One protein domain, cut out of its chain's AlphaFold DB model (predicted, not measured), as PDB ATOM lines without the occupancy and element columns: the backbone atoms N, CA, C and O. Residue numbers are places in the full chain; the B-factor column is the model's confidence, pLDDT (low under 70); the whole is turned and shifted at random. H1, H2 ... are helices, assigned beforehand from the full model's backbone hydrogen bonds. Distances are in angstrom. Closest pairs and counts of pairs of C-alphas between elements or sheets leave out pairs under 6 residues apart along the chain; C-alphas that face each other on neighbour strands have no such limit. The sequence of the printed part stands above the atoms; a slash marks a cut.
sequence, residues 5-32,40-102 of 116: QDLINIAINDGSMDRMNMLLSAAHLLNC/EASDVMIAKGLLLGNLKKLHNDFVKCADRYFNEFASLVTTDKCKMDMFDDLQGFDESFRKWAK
ATOM      1  N   GLN A   5    -105.652 139.018  36.261       74.94
ATOM      2  CA  GLN A   5    -105.804 139.040  37.716       74.94
ATOM      3  C   GLN A   5    -105.145 140.269  38.358       74.94
ATOM      4  O   GLN A   5    -105.718 140.875  39.257       74.94
ATOM      5  N   ASP A   6    -103.984 140.688  37.848       82.81
ATOM      6  CA  ASP A   6    -103.275 141.868  38.356       82.81
ATOM      7  C   ASP A   6    -104.034 143.156  38.037       82.81
ATOM      8  O   ASP A   6    -104.075 144.074  38.850       82.81
ATOM      9  N   LEU A   7    -104.679 143.218  36.867       84.75
ATOM     10  CA  LEU A   7    -105.529 144.348  36.486       84.75
ATOM     11  C   LEU A   7    -106.768 144.454  37.386       84.75
ATOM     12  O   LEU A   7    -107.119 145.555  37.800       84.75
ATOM     13  N   ILE A   8    -107.388 143.319  37.724       80.50
ATOM     14  CA  ILE A   8    -108.533 143.267  38.644       80.50
ATOM     15  C   ILE A   8    -108.108 143.720  40.045       80.50
ATOM     16  O   ILE A   8    -108.768 144.562  40.641       80.50
ATOM     17  N   ASN A   9    -106.975 143.228  40.551       83.81
ATOM     18  CA  ASN A   9    -106.483 143.606  41.876       83.81
ATOM     19  C   ASN A   9    -106.150 145.103  41.973       83.81
ATOM     20  O   ASN A   9    -106.423 145.718  43.000       83.81
ATOM     21  N   ILE A  10    -105.597 145.706  40.913       87.50
ATOM     22  CA  ILE A  10    -105.373 147.160  40.855       87.50
ATOM     23  C   ILE A  10    -106.709 147.905  40.942       87.50
ATOM     24  O   ILE A  10    -106.840 148.782  41.788       87.50
ATOM     25  N   ALA A  11    -107.698 147.505  40.137       83.44
ATOM     26  CA  ALA A  11    -109.021 148.131  40.103       83.44
ATOM     27  C   ALA A  11    -109.820 147.967  41.412       83.44
ATOM     28  O   ALA A  11    -110.694 148.774  41.725       83.44
ATOM     29  N   ILE A  12    -109.559 146.899  42.171       83.38
ATOM     30  CA  ILE A  12    -110.104 146.729  43.522       83.38
ATOM     31  C   ILE A  12    -109.398 147.691  44.483       83.38
ATOM     32  O   ILE A  12    -110.056 148.423  45.214       83.38
ATOM     33  N   ASN A  13    -108.064 147.719  44.466       87.81
ATOM     34  CA  ASN A  13    -107.270 148.501  45.417       87.81
ATOM     35  C   ASN A  13    -107.393 150.019  45.221       87.81
ATOM     36  O   ASN A  13    -107.244 150.764  46.187       87.81
ATOM     37  N   ASP A  14    -107.633 150.484  43.995       90.44
ATOM     38  CA  ASP A  14    -107.824 151.907  43.692       90.44
ATOM     39  C   ASP A  14    -109.290 152.374  43.799       90.44
ATOM     40  O   ASP A  14    -109.573 153.556  43.603       90.44
ATOM     41  N   GLY A  15    -110.219 151.468  44.138       86.12
ATOM     42  CA  GLY A  15    -111.645 151.768  44.299       86.12
ATOM     43  C   GLY A  15    -112.431 151.875  42.987       86.12
ATOM     44  O   GLY A  15    -113.617 152.217  43.010       86.12
ATOM     45  N   SER A  16    -111.828 151.571  41.833       86.25
ATOM     46  CA  SER A  16    -112.520 151.587  40.536       86.25
ATOM     47  C   SER A  16    -113.697 150.613  40.490       86.25
ATOM     48  O   SER A  16    -114.736 150.945  39.917       86.25
ATOM     49  N   MET A  17    -113.575 149.440  41.122       82.06
ATOM     50  CA  MET A  17    -114.676 148.471  41.226       82.06
ATOM     51  C   MET A  17    -115.854 149.025  42.037       82.06
ATOM     52  O   MET A  17    -117.006 148.874  41.631       82.06
ATOM     53  N   ASP A  18    -115.578 149.734  43.132       81.38
ATOM     54  CA  ASP A  18    -116.618 150.375  43.939       81.38
ATOM     55  C   ASP A  18    -117.309 151.487  43.153       81.38
ATOM     56  O   ASP A  18    -118.539 151.557  43.108       81.38
ATOM     57  N   ARG A  19    -116.535 152.320  42.446       84.00
ATOM     58  CA  ARG A  19    -117.093 153.370  41.586       84.00
ATOM     59  C   ARG A  19    -117.956 152.793  40.467       84.00
ATOM     60  O   ARG A  19    -119.022 153.345  40.192       84.00
ATOM     61  N   MET A  20    -117.510 151.707  39.836       84.31
ATOM     62  CA  MET A  20    -118.281 150.988  38.824       84.31
ATOM     63  C   MET A  20    -119.617 150.526  39.407       84.31
ATOM     64  O   MET A  20    -120.652 150.859  38.840       84.31
ATOM     65  N   ASN A  21    -119.605 149.860  40.566       79.38
ATOM     66  CA  ASN A  21    -120.821 149.411  41.245       79.38
ATOM     67  C   ASN A  21    -121.779 150.573  41.541       79.38
ATOM     68  O   ASN A  21    -122.960 150.471  41.234       79.38
ATOM     69  N   MET A  22    -121.286 151.705  42.056       82.44
ATOM     70  CA  MET A  22    -122.128 152.882  42.327       82.44
ATOM     71  C   MET A  22    -122.800 153.430  41.062       82.44
ATOM     72  O   MET A  22    -123.992 153.732  41.071       82.44
ATOM     73  N   LEU A  23    -122.039 153.580  39.971       84.31
ATOM     74  CA  LEU A  23    -122.557 154.102  38.701       84.31
ATOM     75  C   LEU A  23    -123.606 153.169  38.099       84.31
ATOM     76  O   LEU A  23    -124.647 153.616  37.622       84.31
ATOM     77  N   LEU A  24    -123.309 151.877  38.142       82.25
ATOM     78  CA  LEU A  24    -124.170 150.820  37.660       82.25
ATOM     79  C   LEU A  24    -125.482 150.784  38.470       82.25
ATOM     80  O   LEU A  24    -126.559 150.859  37.874       82.25
ATOM     81  N   SER A  25    -125.422 150.781  39.801       81.19
ATOM     82  CA  SER A  25    -126.617 150.824  40.656       81.19
ATOM     83  C   SER A  25    -127.465 152.078  40.426       81.19
ATOM     84  O   SER A  25    -128.682 151.975  40.294       81.19
ATOM     85  N   ALA A  26    -126.847 153.254  40.281       84.31
ATOM     86  CA  ALA A  26    -127.579 154.488  39.980       84.31
ATOM     87  C   ALA A  26    -128.287 154.437  38.613       84.31
ATOM     88  O   ALA A  26    -129.432 154.869  38.485       84.31
ATOM     89  N   ALA A  27    -127.636 153.877  37.589       85.38
ATOM     90  CA  ALA A  27    -128.256 153.684  36.278       85.38
ATOM     91  C   ALA A  27    -129.445 152.709  36.335       85.38
ATOM     92  O   ALA A  27    -130.423 152.892  35.612       85.38
ATOM     93  N   HIS A  28    -129.385 151.693  37.200       83.62
ATOM     94  CA  HIS A  28    -130.510 150.787  37.423       83.62
ATOM     95  C   HIS A  28    -131.719 151.517  38.025       83.62
ATOM     96  O   HIS A  28    -132.813 151.389  37.480       83.62
ATOM     97  N   LEU A  29    -131.515 152.345  39.057       86.50
ATOM     98  CA  LEU A  29    -132.587 153.148  39.664       86.50
ATOM     99  C   LEU A  29    -133.276 154.059  38.639       86.50
ATOM    100  O   LEU A  29    -134.502 154.111  38.593       86.50
ATOM    101  N   LEU A  30    -132.503 154.705  37.757       89.06
ATOM    102  CA  LEU A  30    -133.051 155.530  36.672       89.06
ATOM    103  C   LEU A  30    -133.961 154.740  35.727       89.06
ATOM    104  O   LEU A  30    -135.000 155.243  35.303       89.06
ATOM    105  N   ASN A  31    -133.578 153.509  35.389       88.06
ATOM    106  CA  ASN A  31    -134.390 152.657  34.525       88.06
ATOM    107  C   ASN A  31    -135.680 152.210  35.226       88.06
ATOM    108  O   ASN A  31    -136.733 152.192  34.591       88.06
ATOM    109  N   CYS A  32    -135.615 151.881  36.519       87.75
ATOM    110  CA  CYS A  32    -136.797 151.546  37.317       87.75
ATOM    111  C   CYS A  32    -137.774 152.726  37.390       87.75
ATOM    112  O   CYS A  32    -138.961 152.547  37.127       87.75
ATOM    113  N   GLU A  40    -147.485 154.408  35.058       91.50
ATOM    114  CA  GLU A  40    -148.446 155.410  35.537       91.50
ATOM    115  C   GLU A  40    -149.149 156.132  34.373       91.50
ATOM    116  O   GLU A  40    -150.375 156.269  34.356       91.50
ATOM    117  N   ALA A  41    -148.409 156.531  33.332       91.38
ATOM    118  CA  ALA A  41    -149.002 157.116  32.128       91.38
ATOM    119  C   ALA A  41    -149.971 156.150  31.418       91.38
ATOM    120  O   ALA A  41    -150.972 156.581  30.836       91.38
ATOM    121  N   SER A  42    -149.686 154.845  31.459       89.31
ATOM    122  CA  SER A  42    -150.571 153.809  30.922       89.31
ATOM    123  C   SER A  42    -151.865 153.732  31.719       89.31
ATOM    124  O   SER A  42    -152.942 153.719  31.118       89.31
ATOM    125  N   ASP A  43    -151.772 153.737  33.045       88.88
ATOM    126  CA  ASP A  43    -152.921 153.655  33.945       88.88
ATOM    127  C   ASP A  43    -153.842 154.872  33.805       88.88
ATOM    128  O   ASP A  43    -155.065 154.719  33.716       88.88
ATOM    129  N   VAL A  44    -153.269 156.073  33.657       90.06
ATOM    130  CA  VAL A  44    -154.027 157.308  33.387       90.06
ATOM    131  C   VAL A  44    -154.878 157.181  32.116       90.06
ATOM    132  O   VAL A  44    -156.034 157.618  32.096       90.06
ATOM    133  N   MET A  45    -154.344 156.566  31.058       89.69
ATOM    134  CA  MET A  45    -155.076 156.366  29.800       89.69
ATOM    135  C   MET A  45    -156.111 155.238  29.906       89.69
ATOM    136  O   MET A  45    -157.244 155.402  29.439       89.69
ATOM    137  N   ILE A  46    -155.765 154.132  30.574       87.06
ATOM    138  CA  ILE A  46    -156.670 152.995  30.808       87.06
ATOM    139  C   ILE A  46    -157.899 153.436  31.608       87.06
ATOM    140  O   ILE A  46    -159.016 153.044  31.265       87.06
ATOM    141  N   ALA A  47    -157.735 154.325  32.593       86.19
ATOM    142  CA  ALA A  47    -158.840 154.904  33.362       86.19
ATOM    143  C   ALA A  47    -159.861 155.677  32.499       86.19
ATOM    144  O   ALA A  47    -160.970 155.969  32.954       86.19
ATOM    145  N   LYS A  48    -159.514 156.013  31.249       86.00
ATOM    146  CA  LYS A  48    -160.394 156.647  30.255       86.00
ATOM    147  C   LYS A  48    -160.815 155.703  29.124       86.00
ATOM    148  O   LYS A  48    -161.404 156.158  28.147       86.00
ATOM    149  N   GLY A  49    -160.521 154.409  29.238       84.25
ATOM    150  CA  GLY A  49    -160.777 153.421  28.187       84.25
ATOM    151  C   GLY A  49    -159.865 153.575  26.966       84.25
ATOM    152  O   GLY A  49    -160.182 153.055  25.897       84.25
ATOM    153  N   LEU A  50    -158.749 154.298  27.101       85.69
ATOM    154  CA  LEU A  50    -157.779 154.526  26.034       85.69
ATOM    155  C   LEU A  50    -156.538 153.655  26.238       85.69
ATOM    156  O   LEU A  50    -156.138 153.347  27.358       85.69
ATOM    157  N   LEU A  51    -155.894 153.287  25.132       84.81
ATOM    158  CA  LEU A  51    -154.625 152.566  25.143       84.81
ATOM    159  C   LEU A  51    -153.501 153.505  24.703       84.81
ATOM    160  O   LEU A  51    -153.640 154.210  23.705       84.81
ATOM    161  N   LEU A  52    -152.338 153.413  25.352       83.06
ATOM    162  CA  LEU A  52    -151.083 154.002  24.850       83.06
ATOM    163  C   LEU A  52    -150.618 153.380  23.514       83.06
ATOM    164  O   LEU A  52    -149.647 153.831  22.902       83.06
ATOM    165  N   GLY A  53    -151.302 152.328  23.055       84.00
ATOM    166  CA  GLY A  53    -151.096 151.712  21.752       84.00
ATOM    167  C   GLY A  53    -149.687 151.144  21.594       84.00
ATOM    168  O   GLY A  53    -149.193 150.402  22.445       84.00
ATOM    169  N   ASN A  54    -149.031 151.499  20.488       84.88
ATOM    170  CA  ASN A  54    -147.712 150.972  20.132       84.88
ATOM    171  C   ASN A  54    -146.621 151.317  21.153       84.88
ATOM    172  O   ASN A  54    -145.680 150.539  21.295       84.88
ATOM    173  N   LEU A  55    -146.748 152.430  21.884       85.06
ATOM    174  CA  LEU A  55    -145.749 152.827  22.876       85.06
ATOM    175  C   LEU A  55    -145.660 151.805  24.013       85.06
ATOM    176  O   LEU A  55    -144.561 151.383  24.356       85.06
ATOM    177  N   LYS A  56    -146.801 151.331  24.533       84.94
ATOM    178  CA  LYS A  56    -146.829 150.314  25.594       84.94
ATOM    179  C   LYS A  56    -146.209 148.998  25.135       84.94
ATOM    180  O   LYS A  56    -145.454 148.371  25.868       84.94
ATOM    181  N   LYS A  57    -146.491 148.594  23.894       87.12
ATOM    182  CA  LYS A  57    -145.900 147.386  23.307       87.12
ATOM    183  C   LYS A  57    -144.376 147.501  23.201       87.12
ATOM    184  O   LYS A  57    -143.677 146.595  23.642       87.12
ATOM    185  N   LEU A  58    -143.878 148.613  22.658       88.56
ATOM    186  CA  LEU A  58    -142.439 148.867  22.543       88.56
ATOM    187  C   LEU A  58    -141.767 148.968  23.915       88.56
ATOM    188  O   LEU A  58    -140.664 148.460  24.083       88.56
ATOM    189  N   HIS A  59    -142.442 149.564  24.898       88.62
ATOM    190  CA  HIS A  59    -141.954 149.624  26.271       88.62
ATOM    191  C   HIS A  59    -141.843 148.228  26.896       88.62
ATOM    192  O   HIS A  59    -140.803 147.893  27.448       88.62
ATOM    193  N   ASN A  60    -142.843 147.361  26.721       86.06
ATOM    194  CA  ASN A  60    -142.771 145.981  27.211       86.06
ATOM    195  C   ASN A  60    -141.606 145.196  26.580       86.06
ATOM    196  O   ASN A  60    -140.965 144.388  27.250       86.06
ATOM    197  N   ASP A  61    -141.327 145.412  25.293       89.06
ATOM    198  CA  ASP A  61    -140.180 144.787  24.627       89.06
ATOM    199  C   ASP A  61    -138.846 145.382  25.114       89.06
ATOM    200  O   ASP A  61    -137.877 144.646  25.304       89.06
ATOM    201  N   PHE A  62    -138.810 146.688  25.395       86.94
ATOM    202  CA  PHE A  62    -137.677 147.349  26.038       86.94
ATOM    203  C   PHE A  62    -137.400 146.774  27.433       86.94
ATOM    204  O   PHE A  62    -136.261 146.400  27.697       86.94
ATOM    205  N   VAL A  63    -138.423 146.610  28.280       84.69
ATOM    206  CA  VAL A  63    -138.296 146.022  29.627       84.69
ATOM    207  C   VAL A  63    -137.728 144.604  29.553       84.69
ATOM    208  O   VAL A  63    -136.766 144.299  30.246       84.69
ATOM    209  N   LYS A  64    -138.206 143.761  28.629       87.00
ATOM    210  CA  LYS A  64    -137.647 142.407  28.436       87.00
ATOM    211  C   LYS A  64    -136.168 142.414  28.046       87.00
ATOM    212  O   LYS A  64    -135.418 141.513  28.422       87.00
ATOM    213  N   CYS A  65    -135.745 143.380  27.235       85.75
ATOM    214  CA  CYS A  65    -134.333 143.558  26.903       85.75
ATOM    215  C   CYS A  65    -133.540 144.094  28.103       85.75
ATOM    216  O   CYS A  65    -132.423 143.633  28.340       85.75
ATOM    217  N   ALA A  66    -134.127 145.011  28.872       81.25
ATOM    218  CA  ALA A  66    -133.551 145.533  30.101       81.25
ATOM    219  C   ALA A  66    -133.352 144.420  31.142       81.25
ATOM    220  O   ALA A  66    -132.277 144.352  31.718       81.25
ATOM    221  N   ASP A  67    -134.282 143.473  31.287       79.00
ATOM    222  CA  ASP A  67    -134.140 142.304  32.174       79.00
ATOM    223  C   ASP A  67    -132.919 141.448  31.831       79.00
ATOM    224  O   ASP A  67    -132.185 140.990  32.707       79.00
ATOM    225  N   ARG A  68    -132.647 141.250  30.537       82.00
ATOM    226  CA  ARG A  68    -131.434 140.540  30.097       82.00
ATOM    227  C   ARG A  68    -130.177 141.322  30.452       82.00
ATOM    228  O   ARG A  68    -129.226 140.736  30.959       82.00
ATOM    229  N   TYR A  69    -130.192 142.633  30.221       78.69
ATOM    230  CA  TYR A  69    -129.123 143.526  30.658       78.69
ATOM    231  C   TYR A  69    -128.941 143.485  32.187       78.69
ATOM    232  O   TYR A  69    -127.807 143.443  32.654       78.69
ATOM    233  N   PHE A  70    -130.026 143.414  32.964       72.88
ATOM    234  CA  PHE A  70    -129.982 143.326  34.423       72.88
ATOM    235  C   PHE A  70    -129.397 142.007  34.921       72.88
ATOM    236  O   PHE A  70    -128.671 142.005  35.912       72.88
ATOM    237  N   ASN A  71    -129.632 140.898  34.226       75.75
ATOM    238  CA  ASN A  71    -128.996 139.628  34.572       75.75
ATOM    239  C   ASN A  71    -127.472 139.675  34.366       75.75
ATOM    240  O   ASN A  71    -126.719 139.213  35.224       75.75
ATOM    241  N   GLU A  72    -127.006 140.289  33.275       77.88
ATOM    242  CA  GLU A  72    -125.571 140.509  33.041       77.88
ATOM    243  C   GLU A  72    -124.981 141.479  34.073       77.88
ATOM    244  O   GLU A  72    -123.931 141.223  34.659       77.88
ATOM    245  N   PHE A  73    -125.695 142.560  34.370       72.06
ATOM    246  CA  PHE A  73    -125.351 143.523  35.409       72.06
ATOM    247  C   PHE A  73    -125.199 142.876  36.792       72.06
ATOM    248  O   PHE A  73    -124.209 143.112  37.483       72.06
ATOM    249  N   ALA A  74    -126.153 142.032  37.189       70.62
ATOM    250  CA  ALA A  74    -126.143 141.355  38.480       70.62
ATOM    251  C   ALA A  74    -124.947 140.403  38.616       70.62
ATOM    252  O   ALA A  74    -124.471 140.171  39.725       70.62
ATOM    253  N   SER A  75    -124.424 139.890  37.497       73.06
ATOM    254  CA  SER A  75    -123.196 139.089  37.490       73.06
ATOM    255  C   SER A  75    -121.924 139.915  37.746       73.06
ATOM    256  O   SER A  75    -120.927 139.370  38.219       73.06
ATOM    257  N   LEU A  76    -121.956 141.223  37.459       69.50
ATOM    258  CA  LEU A  76    -120.827 142.147  37.622       69.50
ATOM    259  C   LEU A  76    -120.789 142.804  39.007       69.50
ATOM    260  O   LEU A  76    -119.706 143.088  39.518       69.50
ATOM    261  N   VAL A  77    -121.951 143.038  39.620       65.00
ATOM    262  CA  VAL A  77    -122.065 143.659  40.947       65.00
ATOM    263  C   VAL A  77    -121.978 142.573  42.026       65.00
ATOM    264  O   VAL A  77    -122.970 141.968  42.419       65.00
ATOM    265  N   THR A  78    -120.768 142.299  42.515       60.59
ATOM    266  CA  THR A  78    -120.485 141.177  43.433       60.59
ATOM    267  C   THR A  78    -120.637 141.502  44.925       60.59
ATOM    268  O   THR A  78    -120.251 140.699  45.772       60.59
ATOM    269  N   THR A  79    -121.155 142.676  45.286       56.84
ATOM    270  CA  THR A  79    -121.129 143.166  46.674       56.84
ATOM    271  C   THR A  79    -122.483 142.999  47.363       56.84
ATOM    272  O   THR A  79    -123.422 143.751  47.110       56.84
ATOM    273  N   ASP A  80    -122.574 142.065  48.317       53.28
ATOM    274  CA  ASP A  80    -123.785 141.837  49.129       53.28
ATOM    275  C   ASP A  80    -124.210 143.061  49.964       53.28
ATOM    276  O   ASP A  80    -125.375 143.182  50.335       53.28
ATOM    277  N   LYS A  81    -123.298 144.017  50.199       52.88
ATOM    278  CA  LYS A  81    -123.592 145.289  50.885       52.88
ATOM    279  C   LYS A  81    -124.562 146.206  50.129       52.88
ATOM    280  O   LYS A  81    -125.180 147.044  50.769       52.88
ATOM    281  N   CYS A  82    -124.711 146.062  48.810       52.97
ATOM    282  CA  CYS A  82    -125.577 146.931  47.999       52.97
ATOM    283  C   CYS A  82    -127.022 146.418  47.862       52.97
ATOM    284  O   CYS A  82    -127.839 147.082  47.236       52.97
ATOM    285  N   LYS A  83    -127.351 145.239  48.412       52.12
ATOM    286  CA  LYS A  83    -128.664 144.596  48.217       52.12
ATOM    287  C   LYS A  83    -129.772 145.096  49.152       52.12
ATOM    288  O   LYS A  83    -130.924 144.756  48.909       52.12
ATOM    289  N   MET A  84    -129.456 145.833  50.221       47.56
ATOM    290  CA  MET A  84    -130.409 146.062  51.320       47.56
ATOM    291  C   MET A  84    -131.159 147.402  51.333       47.56
ATOM    292  O   MET A  84    -132.035 147.528  52.175       47.56
ATOM    293  N   ASP A  85    -130.925 148.331  50.400       63.38
ATOM    294  CA  ASP A  85    -131.599 149.651  50.423       63.38
ATOM    295  C   ASP A  85    -132.280 150.046  49.102       63.38
ATOM    296  O   ASP A  85    -132.732 151.167  48.936       63.38
ATOM    297  N   MET A  86    -132.396 149.129  48.134       68.38
ATOM    298  CA  MET A  86    -132.871 149.477  46.785       68.38
ATOM    299  C   MET A  86    -134.293 150.067  46.767       68.38
ATOM    300  O   MET A  86    -134.585 150.917  45.934       68.38
ATOM    301  N   PHE A  87    -135.183 149.605  47.651       70.69
ATOM    302  CA  PHE A  87    -136.552 150.121  47.727       70.69
ATOM    303  C   PHE A  87    -136.600 151.531  48.318       70.69
ATOM    304  O   PHE A  87    -137.277 152.388  47.757       70.69
ATOM    305  N   ASP A  88    -135.847 151.775  49.388       81.56
ATOM    306  CA  ASP A  88    -135.778 153.080  50.046       81.56
ATOM    307  C   ASP A  88    -135.025 154.090  49.160       81.56
ATOM    308  O   ASP A  88    -135.474 155.226  48.994       81.56
ATOM    309  N   ASP A  89    -133.950 153.656  48.489       83.25
ATOM    310  CA  ASP A  89    -133.225 154.432  47.475       83.25
ATOM    311  C   ASP A  89    -134.128 154.794  46.291       83.25
ATOM    312  O   ASP A  89    -134.104 155.931  45.814       83.25
ATOM    313  N   LEU A  90    -134.936 153.842  45.806       84.38
ATOM    314  CA  LEU A  90    -135.869 154.086  44.708       84.38
ATOM    315  C   LEU A  90    -136.983 155.041  45.134       84.38
ATOM    316  O   LEU A  90    -137.296 155.955  44.379       84.38
ATOM    317  N   GLN A  91    -137.541 154.877  46.335       86.94
ATOM    318  CA  GLN A  91    -138.560 155.783  46.859       86.94
ATOM    319  C   GLN A  91    -138.005 157.205  47.030       86.94
ATOM    320  O   GLN A  91    -138.599 158.166  46.546       86.94
ATOM    321  N   GLY A  92    -136.841 157.353  47.669       89.81
ATOM    322  CA  GLY A  92    -136.200 158.657  47.840       89.81
ATOM    323  C   GLY A  92    -135.824 159.307  46.503       89.81
ATOM    324  O   GLY A  92    -135.893 160.537  46.358       89.81
ATOM    325  N   PHE A  93    -135.459 158.492  45.508       90.88
ATOM    326  CA  PHE A  93    -135.212 158.956  44.150       90.88
ATOM    327  C   PHE A  93    -136.495 159.409  43.443       90.88
ATOM    328  O   PHE A  93    -136.493 160.531  42.937       90.88
ATOM    329  N   ASP A  94    -137.573 158.615  43.456       91.56
ATOM    330  CA  ASP A  94    -138.887 158.956  42.878       91.56
ATOM    331  C   ASP A  94    -139.389 160.292  43.445       91.56
ATOM    332  O   ASP A  94    -139.635 161.237  42.693       91.56
ATOM    333  N   GLU A  95    -139.403 160.446  44.774       91.50
ATOM    334  CA  GLU A  95    -139.848 161.679  45.436       91.50
ATOM    335  C   GLU A  95    -139.039 162.907  44.974       91.50
ATOM    336  O   GLU A  95    -139.588 163.978  44.669       91.50
ATOM    337  N   SER A  96    -137.715 162.755  44.886       92.00
ATOM    338  CA  SER A  96    -136.809 163.821  44.448       92.00
ATOM    339  C   SER A  96    -136.971 164.139  42.962       92.00
ATOM    340  O   SER A  96    -136.995 165.314  42.569       92.00
ATOM    341  N   PHE A  97    -137.096 163.104  42.133       93.75
ATOM    342  CA  PHE A  97    -137.244 163.213  40.690       93.75
ATOM    343  C   PHE A  97    -138.573 163.871  40.334       93.75
ATOM    344  O   PHE A  97    -138.582 164.856  39.595       93.75
ATOM    345  N   ARG A  98    -139.679 163.418  40.928       92.69
ATOM    346  CA  ARG A  98    -141.019 163.994  40.766       92.69
ATOM    347  C   ARG A  98    -141.065 165.465  41.134       92.69
ATOM    348  O   ARG A  98    -141.586 166.282  40.367       92.69
ATOM    349  N   LYS A  99    -140.442 165.837  42.257       93.06
ATOM    350  CA  LYS A  99    -140.314 167.241  42.673       93.06
ATOM    351  C   LYS A  99    -139.581 168.084  41.627       93.06
ATOM    352  O   LYS A  99    -140.011 169.201  41.339       93.06
ATOM    353  N   TRP A 100    -138.495 167.568  41.052       94.31
ATOM    354  CA  TRP A 100    -137.742 168.251  39.996       94.31
ATOM    355  C   TRP A 100    -138.516 168.319  38.667       94.31
ATOM    356  O   TRP A 100    -138.610 169.389  38.061       94.31
ATOM    357  N   ALA A 101    -139.122 167.206  38.249       92.50
ATOM    358  CA  ALA A 101    -139.879 167.056  37.006       92.50
ATOM    359  C   ALA A 101    -141.262 167.729  37.048       92.50
ATOM    360  O   ALA A 101    -141.911 167.866  36.012       92.50
ATOM    361  N   LYS A 102    -141.701 168.184  38.231       92.69
ATOM    362  CA  LYS A 102    -143.029 168.767  38.489       92.69
ATOM    363  C   LYS A 102    -144.164 167.781  38.192       92.69
ATOM    364  O   LYS A 102    -145.232 168.180  37.727       92.69
TER     365      LYS A 102
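This is residues 5 to 32 and 40 to 102 of the 116 residues of an uncharacterized protein of Bacteroides ovatus (UniProt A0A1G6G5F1). The longest helix, H4, runs loosely beside H2, opposite ways, with short helices H1 and H3 toward the two ends of a rod and H5 set steeply at H2's last residues. There are 91 printed residues, with five named helices, H1 to H5 in order, and no named strand: all helix. It is loose, with radius of gyration of the C-alphas 17.7 A and spans of 59 by 28 by 20 A.

H4, residues 54 to 76, is close to but not clearly touching H2, residues 16 to 32, at a shallow tilt of 22 degrees; their closest C-alphas, of Leu 24 and Phe 73, are 7.7 A apart. H5, residues 86 to 101, touches H2 at a steep tilt of 63 degrees, H5 with residues 89 to 93 alone and H2 with residues 29 to 32 alone; the closest C-alphas, those of Leu 29 and Leu 90, are 6.1 A apart. H3, residues 40 to 46, is close but not clearly touching H4 (closest C-alphas Ser 42 and Lys 56, 7.4 A). H1, residues 5 to 13, is close but not clearly touching H2, about perpendicular at 75 degrees. In the five helices every O i to N i+4 pair is within hydrogen-bond range.

H4 is 33.3 A long, H2 24.5 A, H5 21.3 A. C-alpha 5 is at (-105.804, 139.040, 37.716), C-alpha 101 at (-139.879, 167.056, 37.006).

Residues 33 to 39 are not printed; C-alphas 32 and 40 are 12.4 A apart. Residues 76 to 86 are under pLDDT 70.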